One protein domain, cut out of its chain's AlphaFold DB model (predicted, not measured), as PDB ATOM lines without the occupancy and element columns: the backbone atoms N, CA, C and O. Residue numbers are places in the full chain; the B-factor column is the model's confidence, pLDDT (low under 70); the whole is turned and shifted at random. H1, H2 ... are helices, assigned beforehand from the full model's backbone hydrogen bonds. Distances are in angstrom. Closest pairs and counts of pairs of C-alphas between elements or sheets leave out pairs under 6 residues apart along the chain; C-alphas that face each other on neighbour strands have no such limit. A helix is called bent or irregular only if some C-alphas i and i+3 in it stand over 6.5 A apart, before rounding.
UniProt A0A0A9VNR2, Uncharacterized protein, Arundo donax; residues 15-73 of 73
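AT A GLANCE: This is residues 15 to 73 of the 73 residues of an uncharacterized protein of Arundo donax (UniProt A0A0A9VNR2). One long helix, H5, sticks out as an arm, residues 55 to 73, from a small compact body that holds four shorter helices, H1 to H4. The 59 printed residues have five named helices, H1 to H5 in order, and no named strand: all helix. The whole is only just loose, close to extended, with a radius of gyration of the C-alphas of 15.6 A and spans of 42 by 23 by 18 A.

IN THESE COORDINATES: H5, residues 56 to 71, is 21.1 A long and ends at C-alpha 71 (121.966, 220.846, 270.152). It has a kink of 30 degrees near residue 63 and is irregular, C-alphas 58 and 61 being 7.1 A apart. H4, residues 39 to 49, is 14.1 A long. H3 is residues 31 to 36, H2 26 to 29, and H1 16 to 21, from C-alpha 16 (107.326, 190.937, 276.944).

HOW THE PARTS SIT: H5 touches no helix. H4 and H3 touch only at the corner, closest C-alphas Val 42 and His 35, 6.0 A. H2 touches H1, closest C-alphas Ile 28 and Leu 18, 6.5 A, and touches H3 only at the corner, closest C-alphas Val 27 and Val 34, 6.2 A. Every O i to N i+4 pair is within hydrogen-bond range in H1 and H3, 6 of 7 in H4 and 10 of 12 in H5; H2 is too short for one.

THE WHOLE: The C-alphas farthest apart, Asp 24 and Arg 73, are 45.7 A apart. The printed part has no cut and no long link; residue 73 is under pLDDT 70.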
ATOM      1  N   SER A  15     105.954 195.606 276.650       98.06
ATOM      2  CA  SER A  15     106.691 194.670 277.489       98.06
ATOM      3  C   SER A  15     106.424 193.217 277.107       98.06
ATOM      4  O   SER A  15     105.279 192.792 276.967       98.06
ATOM      5  N   THR A  16     107.476 192.396 277.076       98.00
ATOM      6  CA  THR A  16     107.326 190.937 276.944       98.00
ATOM      7  C   THR A  16     106.580 190.293 278.113       98.00
ATOM      8  O   THR A  16     106.017 189.211 277.957       98.00
ATOM      9  N   LEU A  17     106.511 190.954 279.274       98.19
ATOM     10  CA  LEU A  17     105.829 190.428 280.456       98.19
ATOM     11  C   LEU A  17     104.333 190.201 280.212       98.19
ATOM     12  O   LEU A  17     103.772 189.265 280.781       98.19
ATOM     13  N   LEU A  18     103.700 191.012 279.355       98.06
ATOM     14  CA  LEU A  18     102.295 190.830 278.996       98.06
ATOM     15  C   LEU A  18     102.076 189.492 278.276       98.06
ATOM     16  O   LEU A  18     101.161 188.752 278.627       98.06
ATOM     17  N   GLU A  19     102.944 189.157 277.319       97.94
ATOM     18  CA  GLU A  19     102.907 187.877 276.595       97.94
ATOM     19  C   GLU A  19     103.252 186.697 277.515       97.94
ATOM     20  O   GLU A  19     102.647 185.632 277.416       97.94
ATOM     21  N   MET A  20     104.211 186.882 278.428       97.88
ATOM     22  CA  MET A  20     104.703 185.821 279.312       97.88
ATOM     23  C   MET A  20     103.735 185.455 280.439       97.88
ATOM     24  O   MET A  20     103.687 184.296 280.848       97.88
ATOM     25  N   LEU A  21     103.025 186.439 280.994       97.88
ATOM     26  CA  LEU A  21     102.255 186.284 282.233       97.88
ATOM     27  C   LEU A  21     100.746 186.469 282.031       97.88
ATOM     28  O   LEU A  21      99.959 186.019 282.863       97.88
ATOM     29  N   GLY A  22     100.341 187.104 280.931       98.12
ATOM     30  CA  GLY A  22      98.954 187.456 280.653       98.12
ATOM     31  C   GLY A  22      98.485 188.729 281.376       98.12
ATOM     32  O   GLY A  22      99.120 189.195 282.328       98.12
ATOM     33  N   PRO A  23      97.348 189.306 280.942       97.50
ATOM     34  CA  PRO A  23      96.875 190.615 281.401       97.50
ATOM     35  C   PRO A  23      96.412 190.637 282.864       97.50
ATOM     36  O   PRO A  23      96.438 191.689 283.495       97.50
ATOM     37  N   ASP A  24      95.999 189.494 283.418       97.88
ATOM     38  CA  ASP A  24      95.493 189.403 284.793       97.88
ATOM     39  C   ASP A  24      96.588 189.202 285.846       97.88
ATOM     40  O   ASP A  24      96.316 189.297 287.046       97.88
ATOM     41  N   HIS A  25      97.830 188.931 285.433       97.75
ATOM     42  CA  HIS A  25      98.925 188.743 286.376       97.75
ATOM     43  C   HIS A  25      99.249 190.067 287.100       97.75
ATOM     44  O   HIS A  25      99.320 191.106 286.440       97.75
ATOM     45  N   PRO A  26      99.520 190.074 288.423       96.94
ATOM     46  CA  PRO A  26      99.757 191.307 289.187       96.94
ATOM     47  C   PRO A  26     100.862 192.208 288.623       96.94
ATOM     48  O   PRO A  26     100.724 193.419 288.631       96.94
ATOM     49  N   VAL A  27     101.913 191.627 288.042       97.19
ATOM     50  CA  VAL A  27     102.989 192.368 287.342       97.19
ATOM     51  C   VAL A  27     102.470 193.301 286.240       97.19
ATOM     52  O   VAL A  27     103.102 194.318 285.962       97.19
ATOM     53  N   ILE A  28     101.334 192.964 285.629       97.88
ATOM     54  CA  ILE A  28     100.667 193.762 284.599       97.88
ATOM     55  C   ILE A  28      99.512 194.565 285.201       97.88
ATOM     56  O   ILE A  28      99.421 195.773 284.998       97.88
ATOM     57  N   ARG A  29      98.628 193.896 285.952       97.75
ATOM     58  CA  ARG A  29      97.361 194.459 286.438       97.75
ATOM     59  C   ARG A  29      97.503 195.386 287.649       97.75
ATOM     60  O   ARG A  29      96.706 196.307 287.797       97.75
ATOM     61  N   ASP A  30      98.466 195.121 288.526       97.19
ATOM     62  CA  ASP A  30      98.748 195.901 289.740       97.19
ATOM     63  C   ASP A  30     100.268 195.928 290.022       97.19
ATOM     64  O   ASP A  30     100.739 195.284 290.972       97.19
ATOM     65  N   PRO A  31     101.064 196.641 289.195       95.94
ATOM     66  CA  PRO A  31     102.513 196.751 289.380       95.94
ATOM     67  C   PRO A  31     102.899 197.265 290.772       95.94
ATOM     68  O   PRO A  31     103.896 196.825 291.350       95.94
ATOM     69  N   ASP A  32     102.081 198.137 291.365       97.06
ATOM     70  CA  ASP A  32     102.327 198.680 292.699       97.06
ATOM     71  C   ASP A  32     102.309 197.589 293.775       97.06
ATOM     72  O   ASP A  32     103.078 197.655 294.736       97.06
ATOM     73  N   SER A  33     101.472 196.554 293.633       97.56
ATOM     74  CA  SER A  33     101.523 195.391 294.529       97.56
ATOM     75  C   SER A  33     102.860 194.654 294.453       97.56
ATOM     76  O   SER A  33     103.371 194.219 295.487       97.56
ATOM     77  N   VAL A  34     103.468 194.579 293.265       97.44
ATOM     78  CA  VAL A  34     104.794 193.982 293.067       97.44
ATOM     79  C   VAL A  34     105.861 194.848 293.727       97.44
ATOM     80  O   VAL A  34     106.683 194.320 294.473       97.44
ATOM     81  N   HIS A  35     105.792 196.171 293.569       96.56
ATOM     82  CA  HIS A  35     106.681 197.097 294.277       96.56
ATOM     83  C   HIS A  35     106.561 196.976 295.805       96.56
ATOM     84  O   HIS A  35     107.577 196.924 296.500       96.56
ATOM     85  N   ARG A  36     105.338 196.857 296.340       97.88
ATOM     86  CA  ARG A  36     105.097 196.642 297.779       97.88
ATOM     87  C   ARG A  36     105.589 195.283 298.282       97.88
ATOM     88  O   ARG A  36     105.872 195.157 299.470       97.88
ATOM     89  N   SER A  37     105.703 194.282 297.407       95.75
ATOM     90  CA  SER A  37     106.196 192.942 297.763       95.75
ATOM     91  C   SER A  37     107.717 192.866 297.964       95.75
ATOM     92  O   SER A  37     108.214 191.856 298.459       95.75
ATOM     93  N   GLY A  38     108.445 193.940 297.639       96.88
ATOM     94  CA  GLY A  38     109.877 194.076 297.885       96.88
ATOM     95  C   GLY A  38     110.726 194.095 296.614       96.88
ATOM     96  O   GLY A  38     110.273 193.784 295.512       96.88
ATOM     97  N   TRP A  39     111.995 194.474 296.790       97.69
ATOM     98  CA  TRP A  39     112.936 194.680 295.687       97.69
ATOM     99  C   TRP A  39     113.192 193.416 294.864       97.69
ATOM    100  O   TRP A  39     113.288 193.506 293.644       97.69
ATOM    101  N   ASP A  40     113.232 192.241 295.495       98.00
ATOM    102  CA  ASP A  40     113.537 190.982 294.807       98.00
ATOM    103  C   ASP A  40     112.552 190.694 293.671       98.00
ATOM    104  O   ASP A  40     112.955 190.268 292.591       98.00
ATOM    105  N   LYS A  41     111.262 190.990 293.875       97.12
ATOM    106  CA  LYS A  41     110.232 190.804 292.846       97.12
ATOM    107  C   LYS A  41     110.302 191.848 291.746       97.12
ATOM    108  O   LYS A  41     110.116 191.508 290.579       97.12
ATOM    109  N   VAL A  42     110.622 193.090 292.097       97.81
ATOM    110  CA  VAL A  42     110.850 194.150 291.110       97.81
ATOM    111  C   VAL A  42     112.036 193.789 290.216       97.81
ATOM    112  O   VAL A  42     111.913 193.820 288.993       97.81
ATOM    113  N   ALA A  43     113.154 193.387 290.818       98.06
ATOM    114  CA  ALA A  43     114.354 192.984 290.103       98.06
ATOM    115  C   ALA A  43     114.110 191.741 289.238       98.06
ATOM    116  O   ALA A  43     114.495 191.726 288.072       98.06
ATOM    117  N   GLU A  44     113.424 190.724 289.772       97.75
ATOM    118  CA  GLU A  44     113.084 189.504 289.034       97.75
ATOM    119  C   GLU A  44     112.293 189.819 287.756       97.75
ATOM    120  O   GLU A  44     112.649 189.343 286.676       97.75
ATOM    121  N   PHE A  45     111.220 190.606 287.866       97.62
ATOM    122  CA  PHE A  45     110.308 190.824 286.747       97.62
ATOM    123  C   PHE A  45     110.726 191.979 285.842       97.62
ATOM    124  O   PHE A  45     110.908 191.753 284.649       97.62
ATOM    125  N   TYR A  46     110.890 193.188 286.379       96.81
ATOM    126  CA  TYR A  46     111.068 194.399 285.569       96.81
ATOM    127  C   TYR A  46     112.517 194.644 285.133       96.81
ATOM    128  O   TYR A  46     112.737 195.358 284.164       96.81
ATOM    129  N   LEU A  47     113.507 194.062 285.818       96.31
ATOM    130  CA  LEU A  47     114.925 194.217 285.449       96.31
ATOM    131  C   LEU A  47     115.543 192.941 284.868       96.31
ATOM    132  O   LEU A  47     116.509 193.024 284.117       96.31
ATOM    133  N   GLY A  48     115.025 191.769 285.247       97.62
ATOM    134  CA  GLY A  48     115.559 190.474 284.829       97.62
ATOM    135  C   GLY A  48     114.815 189.856 283.649       97.62
ATOM    136  O   GLY A  48     115.432 189.490 282.654       97.62
ATOM    137  N   LYS A  49     113.495 189.685 283.776       97.31
ATOM    138  CA  LYS A  49     112.667 188.972 282.784       97.31
ATOM    139  C   LYS A  49     112.101 189.868 281.684       97.31
ATOM    140  O   LYS A  49     111.715 189.355 280.636       97.31
ATOM    141  N   GLN A  50     111.978 191.166 281.940       97.62
ATOM    142  CA  GLN A  50     111.388 192.107 281.000       97.62
ATOM    143  C   GLN A  50     112.358 192.431 279.867       97.62
ATOM    144  O   GLN A  50     113.417 193.007 280.096       97.62
ATOM    145  N   ASP A  51     111.913 192.178 278.643       98.25
ATOM    146  CA  ASP A  51     112.405 192.876 277.462       98.25
ATOM    147  C   ASP A  51     111.347 193.895 277.019       98.25
ATOM    148  O   ASP A  51     110.140 193.715 277.247       98.25
ATOM    149  N   VAL A  52     111.799 194.975 276.377       97.31
ATOM    150  CA  VAL A  52     110.933 196.062 275.910       97.31
ATOM    151  C   VAL A  52     111.027 196.221 274.395       97.31
ATOM    152  O   VAL A  52     112.103 196.412 273.831       97.31
ATOM    153  N   ARG A  53     109.871 196.193 273.731       97.56
ATOM    154  CA  ARG A  53     109.681 196.492 272.310       97.56
ATOM    155  C   ARG A  53     109.036 197.871 272.187       97.56
ATOM    156  O   ARG A  53     107.819 198.000 272.120       97.56
ATOM    157  N   ILE A  54     109.875 198.904 272.196       96.44
ATOM    158  CA  ILE A  54     109.450 200.311 272.193       96.44
ATOM    159  C   ILE A  54     108.600 200.638 270.959       96.44
ATOM    160  O   ILE A  54     109.020 200.395 269.823       96.44
ATOM    161  N   ASN A  55     107.451 201.287 271.159       97.44
ATOM    162  CA  ASN A  55     106.720 201.907 270.064       97.44
ATOM    163  C   ASN A  55     107.406 203.221 269.666       97.44
ATOM    164  O   ASN A  55     107.244 204.260 270.311       97.44
ATOM    165  N   VAL A  56     108.148 203.187 268.561       96.50
ATOM    166  CA  VAL A  56     108.930 204.337 268.079       96.50
ATOM    167  C   VAL A  56     108.052 205.557 267.787       96.50
ATOM    168  O   VAL A  56     108.482 206.683 268.024       96.50
ATOM    169  N   THR A  57     106.804 205.368 267.351       97.50
ATOM    170  CA  THR A  57     105.870 206.479 267.120       97.50
ATOM    171  C   THR A  57     105.539 207.213 268.421       97.50
ATOM    172  O   THR A  57     105.501 208.440 268.434       97.50
ATOM    173  N   ARG A  58     105.343 206.483 269.529       97.19
ATOM    174  CA  ARG A  58     105.103 207.078 270.857       97.19
ATOM    175  C   ARG A  58     106.367 207.678 271.463       97.19
ATOM    176  O   ARG A  58     106.278 208.679 272.162       97.19
ATOM    177  N   PHE A  59     107.521 207.068 271.204       97.44
ATOM    178  CA  PHE A  59     108.809 207.509 271.738       97.44
ATOM    179  C   PHE A  59     109.402 208.723 270.999       97.44
ATOM    180  O   PHE A  59     110.212 209.461 271.561       97.44
ATOM    181  N   ALA A  60     108.994 208.966 269.748       97.44
ATOM    182  CA  ALA A  60     109.557 210.014 268.897       97.44
ATOM    183  C   ALA A  60     109.590 211.425 269.530       97.44
ATOM    184  O   ALA A  60     110.625 212.081 269.399       97.44
ATOM    185  N   PRO A  61     108.548 211.911 270.240       96.81
ATOM    186  CA  PRO A  61     108.591 213.228 270.880       96.81
ATOM    187  C   PRO A  61     109.663 213.332 271.973       96.81
ATOM    188  O   PRO A  61     110.397 214.316 272.012       96.81
ATOM    189  N   THR A  62     109.811 212.300 272.811       96.62
ATOM    190  CA  THR A  62     110.844 212.259 273.861       96.62
ATOM    191  C   THR A  62     112.245 212.249 273.249       96.62
ATOM    192  O   THR A  62     113.140 212.949 273.721       96.62
ATOM    193  N   LEU A  63     112.442 211.501 272.155       95.81
ATOM    194  CA  LEU A  63     113.712 211.492 271.426       95.81
ATOM    195  C   LEU A  63     114.019 212.854 270.782       95.81
ATOM    196  O   LEU A  63     115.168 213.293 270.802       95.81
ATOM    197  N   ALA A  64     113.012 213.535 270.231       96.50
ATOM    198  CA  ALA A  64     113.174 214.879 269.686       96.50
ATOM    199  C   ALA A  64     113.599 215.878 270.777       96.50
ATOM    200  O   ALA A  64     114.579 216.595 270.585       96.50
ATOM    201  N   GLU A  65     112.950 215.849 271.947       94.75
ATOM    202  CA  GLU A  65     113.337 216.680 273.097       94.75
ATOM    203  C   GLU A  65     114.782 216.394 273.542       94.75
ATOM    204  O   GLU A  65     115.561 217.320 273.784       94.75
ATOM    205  N   ALA A  66     115.182 215.119 273.588       93.94
ATOM    206  CA  ALA A  66     116.554 214.733 273.909       93.94
ATOM    207  C   ALA A  66     117.570 215.321 272.912       93.94
ATOM    208  O   ALA A  66     118.601 215.861 273.316       93.94
ATOM    209  N   LEU A  67     117.275 215.247 271.610       94.81
ATOM    210  CA  LEU A  67     118.133 215.788 270.554       94.81
ATOM    211  C   LEU A  67     118.225 217.315 270.607       94.81
ATOM    212  O   LEU A  67     119.307 217.867 270.396       94.81
ATOM    213  N   ASP A  68     117.132 218.002 270.917       93.44
ATOM    214  CA  ASP A  68     117.131 219.458 271.044       93.44
ATOM    215  C   ASP A  68     117.982 219.915 272.233       93.44
ATOM    216  O   ASP A  68     118.772 220.851 272.099       93.44
ATOM    217  N   HIS A  69     117.941 219.194 273.357       90.50
ATOM    218  CA  HIS A  69     118.839 219.457 274.483       90.50
ATOM    219  C   HIS A  69     120.318 219.222 274.167       90.50
ATOM    220  O   HIS A  69     121.170 219.925 274.711       90.50
ATOM    221  N   LEU A  70     120.641 218.265 273.292       88.81
ATOM    222  CA  LEU A  70     122.019 218.054 272.836       88.81
ATOM    223  C   LEU A  70     122.510 219.185 271.925       88.81
ATOM    224  O   LEU A  70     123.687 219.523 271.977       88.81
ATOM    225  N   ARG A  71     121.629 219.771 271.106       89.81
ATOM    226  CA  ARG A  71     121.966 220.846 270.152       89.81
ATOM    227  C   ARG A  71     122.058 222.234 270.783       89.81
ATOM    228  O   ARG A  71     122.701 223.108 270.219       89.81
ATOM    229  N   GLN A  72     121.383 222.451 271.910       78.88
ATOM    230  CA  GLN A  72     121.395 223.719 272.654       78.88
ATOM    231  C   GLN A  72     122.617 223.868 273.580       78.88
ATOM    232  O   GLN A  72     122.688 224.830 274.345       78.88
ATOM    233  N   ARG A  73     123.547 222.907 273.543       59.94
ATOM    234  CA  ARG A  73     124.795 222.905 274.307       59.94
ATOM    235  C   ARG A  73     125.985 223.347 273.474       59.94
ATOM    236  O   ARG A  73     126.012 223.024 272.268       59.94
TER     237      ARG A  73